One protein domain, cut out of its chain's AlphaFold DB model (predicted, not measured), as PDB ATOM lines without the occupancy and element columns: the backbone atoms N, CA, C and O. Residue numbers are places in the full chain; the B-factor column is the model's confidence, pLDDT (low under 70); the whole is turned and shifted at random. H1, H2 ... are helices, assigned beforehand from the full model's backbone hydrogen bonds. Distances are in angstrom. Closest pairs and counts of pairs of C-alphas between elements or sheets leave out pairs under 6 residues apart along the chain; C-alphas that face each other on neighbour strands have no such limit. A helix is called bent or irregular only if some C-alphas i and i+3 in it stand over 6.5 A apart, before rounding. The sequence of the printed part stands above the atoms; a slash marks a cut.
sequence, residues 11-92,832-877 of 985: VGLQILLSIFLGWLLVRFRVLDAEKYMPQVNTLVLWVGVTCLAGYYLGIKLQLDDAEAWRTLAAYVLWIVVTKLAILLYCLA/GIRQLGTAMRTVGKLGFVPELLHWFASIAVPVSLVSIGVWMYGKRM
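What this domain is: This is residues 11 to 92 and 832 to 877 of the 985 residues of an uncharacterized protein of Volvox carteri f. nagariensis (UniProt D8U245). Two long helices, H2 and H5, run side by side in opposite directions, and H1 packs across the part of H5 formed by residues 862 to 874. A third long helix, H3, slants away from this pair and sticks out as a free arm with residues 73 to 92, while the short H4 lies at the end of the model far from H1 and touches no helix. The printed part has 128 residues, with five named helices in the order H1, H2, H3, H4, H5 and no named strand; the class is all helix. The whole is loose, with a radius of gyration of the C-alphas of 18.9 A, and its C-alphas span 54 by 47 by 26 A.

How they stand to each other: H1, residues 11 to 27, and H2, residues 33 to 59, are joined by a tight link of 5 residues. They are close but not clearly touching, with 1 pair of C-alphas within 8 A, those of Val 26 and Ala 33 at 6.4 A. Their lines stand at a shallow tilt of 20 degrees, opposite ways. H2 has a kink of 30 degrees near residue 42. H3, residues 66 to 92, follows H2 after a short link of 6 residues, yet the two helices are apart. H4, residues 832 to 843, is apart from H1, H2 and H3. A tight link of 4 residues joins H4 to H5, residues 848 to 874, and these two are apart as well. H5 touches H2, with the C-alphas of Gly 48 and Ala 860 the closest at 5.2 A; they run opposite ways at a shallow tilt of 34 degrees, only just short of steep. H5 also touches H1, with its residues 862 to 874 alone; the closest C-alphas are those of Gly 22 and Val 866, 4.0 A apart. H1 and H5 run the same way at a steep tilt of 49 degrees. H3 and H5 are apart. In H1 and H3 every O i to N i+4 pair is within hydrogen-bond range; the figures are 20 of 23 pairs in H2, 6 of 8 in H4 and 22 of 23 in H5.

Where its parts are: H1 begins at C-alpha 11, at (-39.806, 30.297, -7.284), and its first and last C-alphas, 11 and 27, are 23.8 A apart. H2, residues 33 to 59, measures 34.6 A from first to last C-alpha; it is irregular, but only just, with C-alphas 35 and 38 being 6.9 A apart. H3, residues 66 to 92, measures 38.0 A and ends with C-alpha 92 at (-51.874, 45.688, 25.448). H4, residues 832 to 843, measures 17.1 A. H5, residues 848 to 874, measures 38.5 A and ends with C-alpha 874 at (-30.070, 27.025, 15.922); it is neither bent nor irregular, but only just, as C-alphas 858 and 861 are 6.0 A apart.

The domain as a whole: The two C-alphas farthest apart are those of Phe 28 and Arg 834, at 54.9 A. Without residues 73 to 92 of H3, which stand free, the body has 108 residues and spans 54 by 25 by 23 A. Residues 93 to 831 are not printed, and C-alphas 92 and 832 are 40.0 A apart across this cut, which lies in the link from H3 to H4. Of the links that are printed whole, none is long. The mean pLDDT of the printed part is 70.5, and 55 residues are under 70, among them residues 47 to 64 and residues 832 to 847; the mean for H4 is 47.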
ATOM      1  N   VAL A  11     -40.577  29.443  -8.208       76.38
ATOM      2  CA  VAL A  11     -39.806  30.297  -7.284       76.38
ATOM      3  C   VAL A  11     -40.216  30.037  -5.827       76.38
ATOM      4  O   VAL A  11     -39.357  29.989  -4.950       76.38
ATOM      5  N   GLY A  12     -41.494  29.752  -5.549       71.44
ATOM      6  CA  GLY A  12     -41.939  29.304  -4.223       71.44
ATOM      7  C   GLY A  12     -41.226  28.025  -3.758       71.44
ATOM      8  O   GLY A  12     -40.718  27.973  -2.635       71.44
ATOM      9  N   LEU A  13     -41.108  27.029  -4.641       74.31
ATOM     10  CA  LEU A  13     -40.370  25.787  -4.399       74.31
ATOM     11  C   LEU A  13     -38.866  26.051  -4.218       74.31
ATOM     12  O   LEU A  13     -38.268  25.530  -3.281       74.31
ATOM     13  N   GLN A  14     -38.261  26.893  -5.061       75.50
ATOM     14  CA  GLN A  14     -36.850  27.287  -4.961       75.50
ATOM     15  C   GLN A  14     -36.536  27.956  -3.614       75.50
ATOM     16  O   GLN A  14     -35.490  27.692  -3.017       75.50
ATOM     17  N   ILE A  15     -37.448  28.785  -3.102       77.69
ATOM     18  CA  ILE A  15     -37.289  29.435  -1.800       77.69
ATOM     19  C   ILE A  15     -37.425  28.417  -0.656       77.69
ATOM     20  O   ILE A  15     -36.576  28.397   0.237       77.69
ATOM     21  N   LEU A  16     -38.424  27.529  -0.700       78.19
ATOM     22  CA  LEU A  16     -38.570  26.445   0.284       78.19
ATOM     23  C   LEU A  16     -37.340  25.523   0.303       78.19
ATOM     24  O   LEU A  16     -36.837  25.199   1.379       78.19
ATOM     25  N   LEU A  17     -36.804  25.170  -0.870       82.12
ATOM     26  CA  LEU A  17     -35.563  24.406  -1.013       82.12
ATOM     27  C   LEU A  17     -34.345  25.163  -0.462       82.12
ATOM     28  O   LEU A  17     -33.489  24.541   0.157       82.12
ATOM     29  N   SER A  18     -34.278  26.488  -0.615       81.94
ATOM     30  CA  SER A  18     -33.179  27.309  -0.073       81.94
ATOM     31  C   SER A  18     -33.191  27.353   1.461       81.94
ATOM     32  O   SER A  18     -32.151  27.173   2.097       81.94
ATOM     33  N   ILE A  19     -34.372  27.513   2.071       82.44
ATOM     34  CA  ILE A  19     -34.546  27.447   3.535       82.44
ATOM     35  C   ILE A  19     -34.224  26.034   4.044       82.44
ATOM     36  O   ILE A  19     -33.488  25.870   5.019       82.44
ATOM     37  N   PHE A  20     -34.718  24.997   3.363       84.06
ATOM     38  CA  PHE A  20     -34.447  23.604   3.724       84.06
ATOM     39  C   PHE A  20     -32.962  23.239   3.587       84.06
ATOM     40  O   PHE A  20     -32.422  22.561   4.459       84.06
ATOM     41  N   LEU A  21     -32.266  23.747   2.565       89.00
ATOM     42  CA  LEU A  21     -30.821  23.579   2.399       89.00
ATOM     43  C   LEU A  21     -30.045  24.226   3.555       89.00
ATOM     44  O   LEU A  21     -29.158  23.588   4.120       89.00
ATOM     45  N   GLY A  22     -30.413  25.445   3.968       85.69
ATOM     46  CA  GLY A  22     -29.827  26.090   5.147       85.69
ATOM     47  C   GLY A  22     -30.020  25.276   6.430       85.69
ATOM     48  O   GLY A  22     -29.072  25.086   7.192       85.69
ATOM     49  N   TRP A  23     -31.215  24.714   6.627       91.88
ATOM     50  CA  TRP A  23     -31.501  23.809   7.745       91.88
ATOM     51  C   TRP A  23     -30.677  22.509   7.673       91.88
ATOM     52  O   TRP A  23     -30.095  22.095   8.679       91.88
ATOM     53  N   LEU A  24     -30.557  21.891   6.490       90.44
ATOM     54  CA  LEU A  24     -29.758  20.678   6.272       90.44
ATOM     55  C   LEU A  24     -28.266  20.899   6.550       90.44
ATOM     56  O   LEU A  24     -27.633  20.054   7.184       90.44
ATOM     57  N   LEU A  25     -27.701  22.030   6.119       92.75
ATOM     58  CA  LEU A  25     -26.281  22.339   6.312       92.75
ATOM     59  C   LEU A  25     -25.902  22.406   7.801       92.75
ATOM     60  O   LEU A  25     -24.842  21.905   8.177       92.75
ATOM     61  N   VAL A  26     -26.779  22.923   8.672       91.31
ATOM     62  CA  VAL A  26     -26.556  22.865  10.132       91.31
ATOM     63  C   VAL A  26     -26.919  21.492  10.710       91.31
ATOM     64  O   VAL A  26     -26.203  20.980  11.574       91.31
ATOM     65  N   ARG A  27     -27.971  20.830  10.203       89.31
ATOM     66  CA  ARG A  27     -28.360  19.467  10.616       89.31
ATOM     67  C   ARG A  27     -27.236  18.448  10.424       89.31
ATOM     68  O   ARG A  27     -27.120  17.535  11.245       89.31
ATOM     69  N   PHE A  28     -26.421  18.611   9.383       95.38
ATOM     70  CA  PHE A  28     -25.227  17.806   9.108       95.38
ATOM     71  C   PHE A  28     -23.921  18.400   9.668       95.38
ATOM     72  O   PHE A  28     -22.866  17.806   9.470       95.38
ATOM     73  N   ARG A  29     -23.972  19.532  10.390       91.75
ATOM     74  CA  ARG A  29     -22.802  20.269  10.919       91.75
ATOM     75  C   ARG A  29     -21.775  20.692   9.851       91.75
ATOM     76  O   ARG A  29     -20.604  20.877  10.165       91.75
ATOM     77  N   VAL A  30     -22.225  20.896   8.613       92.81
ATOM     78  CA  VAL A  30     -21.436  21.531   7.539       92.81
ATOM     79  C   VAL A  30     -21.311  23.037   7.794       92.81
ATOM     80  O   VAL A  30     -20.262  23.622   7.544       92.81
ATOM     81  N   LEU A  31     -22.363  23.653   8.347       90.44
ATOM     82  CA  LEU A  31     -22.327  25.009   8.891       90.44
ATOM     83  C   LEU A  31     -22.484  24.983  10.411       90.44
ATOM     84  O   LEU A  31     -23.417  24.382  10.947       90.44
ATOM     85  N   ASP A  32     -21.590  25.687  11.099       89.25
ATOM     86  CA  ASP A  32     -21.680  25.950  12.532       89.25
ATOM     87  C   ASP A  32     -22.503  27.226  12.763       89.25
ATOM     88  O   ASP A  32     -22.019  28.347  12.572       89.25
ATOM     89  N   ALA A  33     -23.778  27.048  13.122       86.31
ATOM     90  CA  ALA A  33     -24.748  28.138  13.188       86.31
ATOM     91  C   ALA A  33     -24.348  29.253  14.162       86.31
ATOM     92  O   ALA A  33     -24.637  30.410  13.874       86.31
ATOM     93  N   GLU A  34     -23.664  28.946  15.269       86.44
ATOM     94  CA  GLU A  34     -23.252  29.958  16.255       86.44
ATOM     95  C   GLU A  34     -22.186  30.905  15.684       86.44
ATOM     96  O   GLU A  34     -22.215  32.106  15.951       86.44
ATOM     97  N   LYS A  35     -21.284  30.383  14.840       87.06
ATOM     98  CA  LYS A  35     -20.220  31.163  14.189       87.06
ATOM     99  C   LYS A  35     -20.714  31.898  12.940       87.06
ATOM    100  O   LYS A  35     -20.333  33.045  12.717       87.06
ATOM    101  N   TYR A  36     -21.573  31.262  12.138       83.69
ATOM    102  CA  TYR A  36     -22.082  31.848  10.890       83.69
ATOM    103  C   TYR A  36     -23.195  32.886  11.111       83.69
ATOM    104  O   TYR A  36     -23.277  33.852  10.351       83.69
ATOM    105  N   MET A  37     -24.033  32.738  12.148       80.38
ATOM    106  CA  MET A  37     -25.186  33.623  12.392       80.38
ATOM    107  C   MET A  37     -24.855  35.124  12.382       80.38
ATOM    108  O   MET A  37     -25.518  35.857  11.643       80.38
ATOM    109  N   PRO A  38     -23.859  35.623  13.145       78.62
ATOM    110  CA  PRO A  38     -23.575  37.057  13.199       78.62
ATOM    111  C   PRO A  38     -23.094  37.601  11.851       78.62
ATOM    112  O   PRO A  38     -23.484  38.697  11.449       78.62
ATOM    113  N   GLN A  39     -22.282  36.821  11.134       79.56
ATOM    114  CA  GLN A  39     -21.702  37.210   9.851       79.56
ATOM    115  C   GLN A  39     -22.767  37.271   8.754       79.56
ATOM    116  O   GLN A  39     -22.882  38.290   8.075       79.56
ATOM    117  N   VAL A  40     -23.599  36.230   8.618       76.75
ATOM    118  CA  VAL A  40     -24.640  36.206   7.579       76.75
ATOM    119  C   VAL A  40     -25.769  37.181   7.903       76.75
ATOM    120  O   VAL A  40     -26.230  37.865   6.997       76.75
ATOM    121  N   ASN A  41     -26.164  37.352   9.172       74.81
ATOM    122  CA  ASN A  41     -27.123  38.403   9.530       74.81
ATOM    123  C   ASN A  41     -26.576  39.800   9.209       74.81
ATOM    124  O   ASN A  41     -27.317  40.617   8.677       74.81
ATOM    125  N   THR A  42     -25.288  40.064   9.456       72.44
ATOM    126  CA  THR A  42     -24.663  41.339   9.062       72.44
ATOM    127  C   THR A  42     -24.660  41.503   7.540       72.44
ATOM    128  O   THR A  42     -25.094  42.537   7.046       72.44
ATOM    129  N   LEU A  43     -24.251  40.483   6.780       69.31
ATOM    130  CA  LEU A  43     -24.209  40.538   5.314       69.31
ATOM    131  C   LEU A  43     -25.603  40.728   4.698       69.31
ATOM    132  O   LEU A  43     -25.770  41.550   3.800       69.31
ATOM    133  N   VAL A  44     -26.620  40.026   5.201       69.69
ATOM    134  CA  VAL A  44     -28.015  40.185   4.757       69.69
ATOM    135  C   VAL A  44     -28.544  41.576   5.113       69.69
ATOM    136  O   VAL A  44     -29.139  42.223   4.254       69.69
ATOM    137  N   LEU A  45     -28.293  42.056   6.337       68.00
ATOM    138  CA  LEU A  45     -28.810  43.335   6.834       68.00
ATOM    139  C   LEU A  45     -28.103  44.559   6.216       68.00
ATOM    140  O   LEU A  45     -28.723  45.608   6.094       68.00
ATOM    141  N   TRP A  46     -26.847  44.425   5.776       70.69
ATOM    142  CA  TRP A  46     -26.110  45.482   5.070       70.69
ATOM    143  C   TRP A  46     -26.247  45.397   3.548       70.69
ATOM    144  O   TRP A  46     -26.661  46.369   2.918       70.69
ATOM    145  N   VAL A  47     -25.908  44.257   2.939       63.38
ATOM    146  CA  VAL A  47     -25.876  44.106   1.472       63.38
ATOM    147  C   VAL A  47     -27.278  43.836   0.940       63.38
ATOM    148  O   VAL A  47     -27.775  44.595   0.114       63.38
ATOM    149  N   GLY A  48     -27.944  42.799   1.458       63.53
ATOM    150  CA  GLY A  48     -29.274  42.396   0.990       63.53
ATOM    151  C   GLY A  48     -30.289  43.535   1.070       63.53
ATOM    152  O   GLY A  48     -30.975  43.812   0.093       63.53
ATOM    153  N   VAL A  49     -30.321  44.252   2.193       59.56
ATOM    154  CA  VAL A  49     -31.215  45.402   2.404       59.56
ATOM    155  C   VAL A  49     -30.911  46.567   1.476       59.56
ATOM    156  O   VAL A  49     -31.822  47.077   0.831       59.56
ATOM    157  N   THR A  50     -29.652  47.003   1.407       52.41
ATOM    158  CA  THR A  50     -29.300  48.217   0.657       52.41
ATOM    159  C   THR A  50     -29.443  47.988  -0.847       52.41
ATOM    160  O   THR A  50     -29.972  48.849  -1.548       52.41
ATOM    161  N   CYS A  51     -29.078  46.797  -1.337       53.47
ATOM    162  CA  CYS A  51     -29.337  46.397  -2.718       53.47
ATOM    163  C   CYS A  51     -30.840  46.278  -3.006       53.47
ATOM    164  O   CYS A  51     -31.278  46.765  -4.040       53.47
ATOM    165  N   LEU A  52     -31.646  45.702  -2.103       59.31
ATOM    166  CA  LEU A  52     -33.099  45.587  -2.285       59.31
ATOM    167  C   LEU A  52     -33.797  46.962  -2.285       59.31
ATOM    168  O   LEU A  52     -34.655  47.216  -3.127       59.31
ATOM    169  N   ALA A  53     -33.413  47.866  -1.381       58.91
ATOM    170  CA  ALA A  53     -33.950  49.225  -1.321       58.91
ATOM    171  C   ALA A  53     -33.557  50.051  -2.558       58.91
ATOM    172  O   ALA A  53     -34.420  50.672  -3.179       58.91
ATOM    173  N   GLY A  54     -32.280  50.006  -2.962       57.06
ATOM    174  CA  GLY A  54     -31.804  50.639  -4.196       57.06
ATOM    175  C   GLY A  54     -32.457  50.057  -5.454       57.06
ATOM    176  O   GLY A  54     -32.808  50.801  -6.363       57.06
ATOM    177  N   TYR A  55     -32.708  48.745  -5.473       59.94
ATOM    178  CA  TYR A  55     -33.443  48.060  -6.534       59.94
ATOM    179  C   TYR A  55     -34.890  48.569  -6.657       59.94
ATOM    180  O   TYR A  55     -35.300  48.980  -7.744       59.94
ATOM    181  N   TYR A  56     -35.658  48.609  -5.559       60.69
ATOM    182  CA  TYR A  56     -37.045  49.096  -5.595       60.69
ATOM    183  C   TYR A  56     -37.143  50.569  -6.012       60.69
ATOM    184  O   TYR A  56     -38.027  50.921  -6.792       60.69
ATOM    185  N   LEU A  57     -36.230  51.414  -5.522       61.38
ATOM    186  CA  LEU A  57     -36.174  52.836  -5.876       61.38
ATOM    187  C   LEU A  57     -35.712  53.072  -7.325       61.38
ATOM    188  O   LEU A  57     -36.128  54.052  -7.933       61.38
ATOM    189  N   GLY A  58     -34.856  52.200  -7.867       53.03
ATOM    190  CA  GLY A  58     -34.219  52.394  -9.171       53.03
ATOM    191  C   GLY A  58     -34.922  51.750 -10.370       53.03
ATOM    192  O   GLY A  58     -34.779  52.264 -11.473       53.03
ATOM    193  N   ILE A  59     -35.641  50.630 -10.194       56.84
ATOM    194  CA  ILE A  59     -36.061  49.778 -11.332       56.84
ATOM    195  C   ILE A  59     -37.571  49.749 -11.605       56.84
ATOM    196  O   ILE A  59     -37.953  49.448 -12.735       56.84
ATOM    197  N   LYS A  60     -38.452  50.076 -10.641       48.12
ATOM    198  CA  LYS A  60     -39.912  50.025 -10.894       48.12
ATOM    199  C   LYS A  60     -40.762  51.235 -10.522       48.12
ATOM    200  O   LYS A  60     -41.958  51.216 -10.798       48.12
ATOM    201  N   LEU A  61     -40.170  52.303  -9.998       50.12
ATOM    202  CA  LEU A  61     -40.837  53.601  -9.961       50.12
ATOM    203  C   LEU A  61     -40.547  54.354 -11.264       50.12
ATOM    204  O   LEU A  61     -39.589  55.119 -11.357       50.12
ATOM    205  N   GLN A  62     -41.428  54.187 -12.255       53.53
ATOM    206  CA  GLN A  62     -41.716  55.301 -13.156       53.53
ATOM    207  C   GLN A  62     -42.354  56.393 -12.287       53.53
ATOM    208  O   GLN A  62     -43.554  56.384 -12.044       53.53
ATOM    209  N   LEU A  63     -41.526  57.298 -11.754       57.09
ATOM    210  CA  LEU A  63     -41.938  58.361 -10.822       57.09
ATOM    211  C   LEU A  63     -42.933  59.360 -11.444       57.09
ATOM    212  O   LEU A  63     -43.488  60.190 -10.726       57.09
ATOM    213  N   ASP A  64     -43.148  59.271 -12.756       64.00
ATOM    214  CA  ASP A  64     -44.129  60.035 -13.518       64.00
ATOM    215  C   ASP A  64     -45.542  59.378 -13.514       64.00
ATOM    216  O   ASP A  64     -46.511  60.039 -13.883       64.00
ATOM    217  N   ASP A  65     -45.701  58.119 -13.061       72.56
ATOM    218  CA  ASP A  65     -47.002  57.426 -12.951       72.56
ATOM    219  C   ASP A  65     -47.641  57.564 -11.552       72.56
ATOM    220  O   ASP A  65     -47.089  57.164 -10.521       72.56
ATOM    221  N   ALA A  66     -48.867  58.092 -11.518       74.25
ATOM    222  CA  ALA A  66     -49.653  58.269 -10.304       74.25
ATOM    223  C   ALA A  66     -50.138  56.946  -9.673       74.25
ATOM    224  O   ALA A  66     -50.355  56.908  -8.457       74.25
ATOM    225  N   GLU A  67     -50.307  55.859 -10.434       69.25
ATOM    226  CA  GLU A  67     -50.712  54.560  -9.874       69.25
ATOM    227  C   GLU A  67     -49.543  53.863  -9.154       69.25
ATOM    228  O   GLU A  67     -49.721  53.315  -8.057       69.25
ATOM    229  N   ALA A  68     -48.316  54.010  -9.666       67.81
ATOM    230  CA  ALA A  68     -47.092  53.639  -8.953       67.81
ATOM    231  C   ALA A  68     -46.939  54.396  -7.612       67.81
ATOM    232  O   ALA A  68     -46.619  53.790  -6.585       67.81
ATOM    233  N   TRP A  69     -47.254  55.697  -7.568       75.94
ATOM    234  CA  TRP A  69     -47.272  56.458  -6.308       75.94
ATOM    235  C   TRP A  69     -48.386  56.023  -5.347       75.94
ATOM    236  O   TRP A  69     -48.139  55.926  -4.144       75.94
ATOM    237  N   ARG A  70     -49.597  55.724  -5.839       75.38
ATOM    238  CA  ARG A  70     -50.711  55.232  -5.001       75.38
ATOM    239  C   ARG A  70     -50.411  53.866  -4.388       75.38
ATOM    240  O   ARG A  70     -50.649  53.667  -3.198       75.38
ATOM    241  N   THR A  71     -49.851  52.943  -5.167       65.00
ATOM    242  CA  THR A  71     -49.456  51.613  -4.672       65.00
ATOM    243  C   THR A  71     -48.284  51.692  -3.690       65.00
ATOM    244  O   THR A  71     -48.326  51.030  -2.651       65.00
ATOM    245  N   LEU A  72     -47.301  52.572  -3.925       72.31
ATOM    246  CA  LEU A  72     -46.251  52.877  -2.946       72.31
ATOM    247  C   LEU A  72     -46.834  53.470  -1.651       72.31
ATOM    248  O   LEU A  72     -46.503  53.000  -0.564       72.31
ATOM    249  N   ALA A  73     -47.730  54.457  -1.743       71.69
ATOM    250  CA  ALA A  73     -48.362  55.083  -0.581       71.69
ATOM    251  C   ALA A  73     -49.188  54.076   0.239       71.69
ATOM    252  O   ALA A  73     -49.052  54.032   1.462       71.69
ATOM    253  N   ALA A  74     -49.966  53.210  -0.419       69.31
ATOM    254  CA  ALA A  74     -50.695  52.122   0.231       69.31
ATOM    255  C   ALA A  74     -49.751  51.128   0.934       69.31
ATOM    256  O   ALA A  74     -50.034  50.688   2.048       69.31
ATOM    257  N   TYR A  75     -48.595  50.819   0.337       66.06
ATOM    258  CA  TYR A  75     -47.580  49.950   0.937       66.06
ATOM    259  C   TYR A  75     -46.871  50.592   2.144       66.06
ATOM    260  O   TYR A  75     -46.645  49.931   3.161       66.06
ATOM    261  N   VAL A  76     -46.572  51.893   2.088       72.94
ATOM    262  CA  VAL A  76     -46.013  52.644   3.227       72.94
ATOM    263  C   VAL A  76     -47.037  52.760   4.357       72.94
ATOM    264  O   VAL A  76     -46.695  52.486   5.510       72.94
ATOM    265  N   LEU A  77     -48.294  53.077   4.039       76.62
ATOM    266  CA  LEU A  77     -49.404  53.093   4.995       76.62
ATOM    267  C   LEU A  77     -49.574  51.721   5.657       76.62
ATOM    268  O   LEU A  77     -49.622  51.639   6.883       76.62
ATOM    269  N   TRP A  78     -49.569  50.639   4.875       73.25
ATOM    270  CA  TRP A  78     -49.611  49.266   5.380       73.25
ATOM    271  C   TRP A  78     -48.475  48.964   6.368       73.25
ATOM    272  O   TRP A  78     -48.704  48.365   7.422       73.25
ATOM    273  N   ILE A  79     -47.250  49.407   6.071       67.00
ATOM    274  CA  ILE A  79     -46.101  49.255   6.972       67.00
ATOM    275  C   ILE A  79     -46.292  50.058   8.267       67.00
ATOM    276  O   ILE A  79     -45.981  49.549   9.346       67.00
ATOM    277  N   VAL A  80     -46.807  51.288   8.190       74.88
ATOM    278  CA  VAL A  80     -47.085  52.128   9.369       74.88
ATOM    279  C   VAL A  80     -48.195  51.516  10.228       74.88
ATOM    280  O   VAL A  80     -48.008  51.381  11.438       74.88
ATOM    281  N   VAL A  81     -49.292  51.054   9.623       75.06
ATOM    282  CA  VAL A  81     -50.388  50.352  10.313       75.06
ATOM    283  C   VAL A  81     -49.892  49.051  10.946       75.06
ATOM    284  O   VAL A  81     -50.182  48.795  12.111       75.06
ATOM    285  N   THR A  82     -49.069  48.263  10.246       63.41
ATOM    286  CA  THR A  82     -48.482  47.024  10.789       63.41
ATOM    287  C   THR A  82     -47.555  47.310  11.976       63.41
ATOM    288  O   THR A  82     -47.650  46.638  13.004       63.41
ATOM    289  N   LYS A  83     -46.691  48.335  11.884       65.94
ATOM    290  CA  LYS A  83     -45.863  48.804  13.014       65.94
ATOM    291  C   LYS A  83     -46.730  49.207  14.206       65.94
ATOM    292  O   LYS A  83     -46.444  48.792  15.327       65.94
ATOM    293  N   LEU A  84     -47.766  50.012  13.965       72.75
ATOM    294  CA  LEU A  84     -48.646  50.539  15.004       72.75
ATOM    295  C   LEU A  84     -49.445  49.418  15.677       72.75
ATOM    296  O   LEU A  84     -49.496  49.376  16.900       72.75
ATOM    297  N   ALA A  85     -49.984  48.468  14.912       75.50
ATOM    298  CA  ALA A  85     -50.689  47.301  15.437       75.50
ATOM    299  C   ALA A  85     -49.778  46.410  16.301       75.50
ATOM    300  O   ALA A  85     -50.184  45.988  17.381       75.50
ATOM    301  N   ILE A  86     -48.529  46.171  15.881       69.38
ATOM    302  CA  ILE A  86     -47.546  45.408  16.673       69.38
ATOM    303  C   ILE A  86     -47.152  46.170  17.947       69.38
ATOM    304  O   ILE A  86     -47.029  45.559  19.009       69.38
ATOM    305  N   LEU A  87     -46.995  47.495  17.875       71.81
ATOM    306  CA  LEU A  87     -46.696  48.337  19.035       71.81
ATOM    307  C   LEU A  87     -47.870  48.359  20.026       71.81
ATOM    308  O   LEU A  87     -47.657  48.136  21.215       71.81
ATOM    309  N   LEU A  88     -49.102  48.541  19.544       79.94
ATOM    310  CA  LEU A  88     -50.326  48.478  20.350       79.94
ATOM    311  C   LEU A  88     -50.525  47.091  20.973       79.94
ATOM    312  O   LEU A  88     -50.848  47.009  22.153       79.94
ATOM    313  N   TYR A  89     -50.258  46.008  20.238       78.69
ATOM    314  CA  TYR A  89     -50.270  44.646  20.782       78.69
ATOM    315  C   TYR A  89     -49.230  44.475  21.898       78.69
ATOM    316  O   TYR A  89     -49.551  43.957  22.963       78.69
ATOM    317  N   CYS A  90     -48.003  44.973  21.709       75.12
ATOM    318  CA  CYS A  90     -46.964  44.926  22.741       75.12
ATOM    319  C   CYS A  90     -47.290  45.791  23.971       75.12
ATOM    320  O   CYS A  90     -46.844  45.459  25.066       75.12
ATOM    321  N   LEU A  91     -48.065  46.871  23.818       75.75
ATOM    322  CA  LEU A  91     -48.588  47.659  24.940       75.75
ATOM    323  C   LEU A  91     -49.758  46.952  25.643       75.75
ATOM    324  O   LEU A  91     -49.767  46.894  26.865       75.75
ATOM    325  N   ALA A  92     -50.700  46.370  24.898       78.50
ATOM    326  CA  ALA A  92     -51.874  45.688  25.448       78.50
ATOM    327  C   ALA A  92     -51.529  44.364  26.153       78.50
ATOM    328  O   ALA A  92     -52.099  44.053  27.193       78.50
ATOM    329  N   GLY A 832     -39.693  69.667  -4.565       44.91
ATOM    330  CA  GLY A 832     -38.526  68.805  -4.337       44.91
ATOM    331  C   GLY A 832     -38.552  67.505  -5.157       44.91
ATOM    332  O   GLY A 832     -37.536  67.124  -5.740       44.91
ATOM    333  N   ILE A 833     -39.718  66.863  -5.295       43.91
ATOM    334  CA  ILE A 833     -39.892  65.648  -6.114       43.91
ATOM    335  C   ILE A 833     -39.562  65.909  -7.592       43.91
ATOM    336  O   ILE A 833     -38.909  65.077  -8.222       43.91
ATOM    337  N   ARG A 834     -39.928  67.075  -8.151       46.94
ATOM    338  CA  ARG A 834     -39.612  67.417  -9.554       46.94
ATOM    339  C   ARG A 834     -38.107  67.580  -9.779       46.94
ATOM    340  O   ARG A 834     -37.596  67.121 -10.798       46.94
ATOM    341  N   GLN A 835     -37.394  68.179  -8.821       47.19
ATOM    342  CA  GLN A 835     -35.930  68.302  -8.867       47.19
ATOM    343  C   GLN A 835     -35.220  66.952  -8.666       47.19
ATOM    344  O   GLN A 835     -34.186  66.697  -9.280       47.19
ATOM    345  N   LEU A 836     -35.788  66.049  -7.859       42.81
ATOM    346  CA  LEU A 836     -35.267  64.687  -7.723       42.81
ATOM    347  C   LEU A 836     -35.501  63.854  -8.996       42.81
ATOM    348  O   LEU A 836     -34.614  63.115  -9.412       42.81
ATOM    349  N   GLY A 837     -36.652  64.010  -9.656       45.84
ATOM    350  CA  GLY A 837     -36.961  63.337 -10.922       45.84
ATOM    351  C   GLY A 837     -35.978  63.686 -12.045       45.84
ATOM    352  O   GLY A 837     -35.512  62.795 -12.758       45.84
ATOM    353  N   THR A 838     -35.577  64.957 -12.174       51.12
ATOM    354  CA  THR A 838     -34.546  65.358 -13.147       51.12
ATOM    355  C   THR A 838     -33.151  64.848 -12.769       51.12
ATOM    356  O   THR A 838     -32.411  64.424 -13.657       51.12
ATOM    357  N   ALA A 839     -32.813  64.790 -11.476       46.59
ATOM    358  CA  ALA A 839     -31.561  64.199 -10.993       46.59
ATOM    359  C   ALA A 839     -31.489  62.666 -11.175       46.59
ATOM    360  O   ALA A 839     -30.417  62.125 -11.429       46.59
ATOM    361  N   MET A 840     -32.615  61.951 -11.107       42.53
ATOM    362  CA  MET A 840     -32.669  60.503 -11.373       42.53
ATOM    363  C   MET A 840     -32.493  60.189 -12.871       42.53
ATOM    364  O   MET A 840     -31.851  59.200 -13.229       42.53
ATOM    365  N   ARG A 841     -32.986  61.057 -13.771       51.22
ATOM    366  CA  ARG A 841     -32.855  60.883 -15.234       51.22
ATOM    367  C   ARG A 841     -31.403  60.923 -15.738       51.22
ATOM    368  O   ARG A 841     -31.114  60.310 -16.763       51.22
ATOM    369  N   THR A 842     -30.469  61.572 -15.035       49.31
ATOM    370  CA  THR A 842     -29.033  61.509 -15.384       49.31
ATOM    371  C   THR A 842     -28.359  60.220 -14.902       49.31
ATOM    372  O   THR A 842     -27.454  59.730 -15.579       49.31
ATOM    373  N   VAL A 843     -28.836  59.613 -13.806       49.31
ATOM    374  CA  VAL A 843     -28.343  58.314 -13.298       49.31
ATOM    375  C   VAL A 843     -28.708  57.157 -14.236       49.31
ATOM    376  O   VAL A 843     -27.931  56.214 -14.375       49.31
ATOM    377  N   GLY A 844     -29.822  57.260 -14.970       48.97
ATOM    378  CA  GLY A 844     -30.250  56.262 -15.964       48.97
ATOM    379  C   GLY A 844     -29.252  55.979 -17.102       48.97
ATOM    380  O   GLY A 844     -29.424  55.007 -17.829       48.97
ATOM    381  N   LYS A 845     -28.184  56.782 -17.251       47.53
ATOM    382  CA  LYS A 845     -27.092  56.525 -18.208       47.53
ATOM    383  C   LYS A 845     -26.028  55.537 -17.702       47.53
ATOM    384  O   LYS A 845     -25.205  55.088 -18.496       47.53
ATOM    385  N   LEU A 846     -26.025  55.168 -16.417       47.75
ATOM    386  CA  LEU A 846     -25.086  54.184 -15.859       47.75
ATOM    387  C   LEU A 846     -25.617  52.753 -16.064       47.75
ATOM    388  O   LEU A 846     -26.049  52.090 -15.123       47.75
ATOM    389  N   GLY A 847     -25.573  52.270 -17.310       64.25
ATOM    390  CA  GLY A 847     -26.198  51.006 -17.736       64.25
ATOM    391  C   GLY A 847     -25.771  49.733 -16.985       64.25
ATOM    392  O   GLY A 847     -26.510  48.755 -17.005       64.25
ATOM    393  N   PHE A 848     -24.642  49.742 -16.267       70.94
ATOM    394  CA  PHE A 848     -24.212  48.615 -15.425       70.94
ATOM    395  C   PHE A 848     -25.031  48.465 -14.129       70.94
ATOM    396  O   PHE A 848     -25.038  47.395 -13.525       70.94
ATOM    397  N   VAL A 849     -25.702  49.526 -13.662       65.69
ATOM    398  CA  VAL A 849     -26.425  49.537 -12.378       65.69
ATOM    399  C   VAL A 849     -27.523  48.461 -12.299       65.69
ATOM    400  O   VAL A 849     -27.521  47.726 -11.309       65.69
ATOM    401  N   PRO A 850     -28.431  48.290 -13.287       61.34
ATOM    402  CA  PRO A 850     -29.429  47.218 -13.238       61.34
ATOM    403  C   PRO A 850     -28.831  45.805 -13.297       61.34
ATOM    404  O   PRO A 850     -29.350  44.905 -12.639       61.34
ATOM    405  N   GLU A 851     -27.731  45.598 -14.024       69.94
ATOM    406  CA  GLU A 851     -27.050  44.298 -14.109       69.94
ATOM    407  C   GLU A 851     -26.345  43.945 -12.787       69.94
ATOM    408  O   GLU A 851     -26.496  42.837 -12.265       69.94
ATOM    409  N   LEU A 852     -25.674  44.923 -12.172       64.62
ATOM    410  CA  LEU A 852     -25.073  44.798 -10.845       64.62
ATOM    411  C   LEU A 852     -26.136  44.526  -9.765       64.62
ATOM    412  O   LEU A 852     -25.957  43.644  -8.922       64.62
ATOM    413  N   LEU A 853     -27.266  45.244  -9.799       60.66
ATOM    414  CA  LEU A 853     -28.394  45.022  -8.888       60.66
ATOM    415  C   LEU A 853     -29.033  43.641  -9.090       60.66
ATOM    416  O   LEU A 853     -29.385  42.998  -8.100       60.66
ATOM    417  N   HIS A 854     -29.142  43.155 -10.330       66.31
ATOM    418  CA  HIS A 854     -29.606  41.796 -10.607       66.31
ATOM    419  C   HIS A 854     -28.662  40.747 -10.017       66.31
ATOM    420  O   HIS A 854     -29.114  39.848  -9.304       66.31
ATOM    421  N   TRP A 855     -27.356  40.891 -10.253       73.38
ATOM    422  CA  TRP A 855     -26.338  40.003  -9.699       73.38
ATOM    423  C   TRP A 855     -26.423  39.951  -8.167       73.38
ATOM    424  O   TRP A 855     -26.557  38.864  -7.595       73.38
ATOM    425  N   PHE A 856     -26.492  41.109  -7.499       67.44
ATOM    426  CA  PHE A 856     -26.693  41.173  -6.048       67.44
ATOM    427  C   PHE A 856     -28.009  40.528  -5.595       67.44
ATOM    428  O   PHE A 856     -27.989  39.746  -4.647       67.44
ATOM    429  N   ALA A 857     -29.138  40.791  -6.260       65.69
ATOM    430  CA  ALA A 857     -30.425  40.181  -5.914       65.69
ATOM    431  C   ALA A 857     -30.397  38.647  -6.065       65.69
ATOM    432  O   ALA A 857     -30.882  37.930  -5.186       65.69
ATOM    433  N   SER A 858     -29.769  38.145  -7.134       71.25
ATOM    434  CA  SER A 858     -29.649  36.712  -7.439       71.25
ATOM    435  C   SER A 858     -28.849  35.926  -6.393       71.25
ATOM    436  O   SER A 858     -29.083  34.732  -6.224       71.25
ATOM    437  N   ILE A 859     -27.953  36.593  -5.656       69.75
ATOM    438  CA  ILE A 859     -27.125  35.999  -4.594       69.75
ATOM    439  C   ILE A 859     -27.727  36.275  -3.207       69.75
ATOM    440  O   ILE A 859     -27.843  35.363  -2.385       69.75
ATOM    441  N   ALA A 860     -28.155  37.510  -2.935       73.00
ATOM    442  CA  ALA A 860     -28.670  37.919  -1.629       73.00
ATOM    443  C   ALA A 860     -29.980  37.204  -1.254       73.00
ATOM    444  O   ALA A 860     -30.184  36.888  -0.078       73.00
ATOM    445  N   VAL A 861     -30.849  36.901  -2.227       76.31
ATOM    446  CA  VAL A 861     -32.086  36.149  -1.969       76.31
ATOM    447  C   VAL A 861     -31.765  34.712  -1.512       76.31
ATOM    448  O   VAL A 861     -32.093  34.399  -0.367       76.31
ATOM    449  N   PRO A 862     -31.046  33.852  -2.265       77.62
ATOM    450  CA  PRO A 862     -30.640  32.533  -1.763       77.62
ATOM    451  C   PRO A 862     -29.860  32.569  -0.442       77.62
ATOM    452  O   PRO A 862     -30.162  31.785   0.456       77.62
ATOM    453  N   VAL A 863     -28.901  33.491  -0.275       76.81
ATOM    454  CA  VAL A 863     -28.079  33.577   0.951       76.81
ATOM    455  C   VAL A 863     -28.913  33.957   2.181       76.81
ATOM    456  O   VAL A 863     -28.736  33.362   3.244       76.81
ATOM    457  N   SER A 864     -29.862  34.891   2.056       77.75
ATOM    458  CA  SER A 864     -30.757  35.251   3.168       77.75
ATOM    459  C   SER A 864     -31.722  34.120   3.536       77.75
ATOM    460  O   SER A 864     -31.950  33.868   4.719       77.75
ATOM    461  N   LEU A 865     -32.218  33.371   2.551       82.69
ATOM    462  CA  LEU A 865     -33.097  32.218   2.764       82.69
ATOM    463  C   LEU A 865     -32.363  31.035   3.411       82.69
ATOM    464  O   LEU A 865     -32.878  30.427   4.349       82.69
ATOM    465  N   VAL A 866     -31.122  30.773   2.990       82.12
ATOM    466  CA  VAL A 866     -30.214  29.832   3.663       82.12
ATOM    467  C   VAL A 866     -29.945  30.284   5.106       82.12
ATOM    468  O   VAL A 866     -30.019  29.457   6.013       82.12
ATOM    469  N   SER A 867     -29.730  31.584   5.357       79.75
ATOM    470  CA  SER A 867     -29.575  32.132   6.720       79.75
ATOM    471  C   SER A 867     -30.798  31.877   7.608       79.75
ATOM    472  O   SER A 867     -30.659  31.493   8.770       79.75
ATOM    473  N   ILE A 868     -32.008  32.030   7.061       84.25
ATOM    474  CA  ILE A 868     -33.263  31.739   7.771       84.25
ATOM    475  C   ILE A 868     -33.342  30.247   8.134       84.25
ATOM    476  O   ILE A 868     -33.667  29.918   9.275       84.25
ATOM    477  N   GLY A 869     -32.959  29.348   7.222       82.31
ATOM    478  CA  GLY A 869     -32.845  27.910   7.502       82.31
ATOM    479  C   GLY A 869     -31.833  27.577   8.607       82.31
ATOM    480  O   GLY A 869     -32.133  26.805   9.520       82.31
ATOM    481  N   VAL A 870     -30.657  28.214   8.564       84.12
ATOM    482  CA  VAL A 870     -29.597  28.105   9.586       84.12
ATOM    483  C   VAL A 870     -30.106  28.570  10.959       84.12
ATOM    484  O   VAL A 870     -29.921  27.875  11.962       84.12
ATOM    485  N   TRP A 871     -30.802  29.709  11.013       86.00
ATOM    486  CA  TRP A 871     -31.383  30.264  12.240       86.00
ATOM    487  C   TRP A 871     -32.476  29.368  12.836       86.00
ATOM    488  O   TRP A 871     -32.463  29.100  14.040       86.00
ATOM    489  N   MET A 872     -33.381  28.853  11.994       81.75
ATOM    490  CA  MET A 872     -34.448  27.933  12.407       81.75
ATOM    491  C   MET A 872     -33.913  26.622  12.995       81.75
ATOM    492  O   MET A 872     -34.588  26.016  13.824       81.75
ATOM    493  N   TYR A 873     -32.710  26.183  12.609       82.12
ATOM    494  CA  TYR A 873     -32.050  25.051  13.260       82.12
ATOM    495  C   TYR A 873     -31.433  25.428  14.617       82.12
ATOM    496  O   TYR A 873     -31.572  24.684  15.589       82.12
ATOM    497  N   GLY A 874     -30.744  26.574  14.697       79.50
ATOM    498  CA  GLY A 874     -30.070  27.025  15.922       79.50
ATOM    499  C   GLY A 874     -31.039  27.293  17.080       79.50
ATOM    500  O   GLY A 874     -30.801  26.872  18.214       79.50
ATOM    501  N   LYS A 875     -32.182  27.931  16.800       78.69
ATOM    502  CA  LYS A 875     -33.267  28.126  17.775       78.69
ATOM    503  C   LYS A 875     -34.095  26.841  17.932       78.69
ATOM    504  O   LYS A 875     -35.172  26.711  17.354       78.69
ATOM    505  N   ARG A 876     -33.647  25.931  18.811       74.31
ATOM    506  CA  ARG A 876     -34.494  24.861  19.384       74.31
ATOM    507  C   ARG A 876     -35.653  25.469  20.187       74.31
ATOM    508  O   ARG A 876     -35.571  25.595  21.406       74.31
ATOM    509  N   MET A 877     -36.724  25.875  19.512       73.31
ATOM    510  CA  MET A 877     -37.914  26.403  20.179       73.31
ATOM    511  C   MET A 877     -38.612  25.284  20.971       73.31
ATOM    512  O   MET A 877     -38.902  24.235  20.390       73.31
TER     513      MET A 877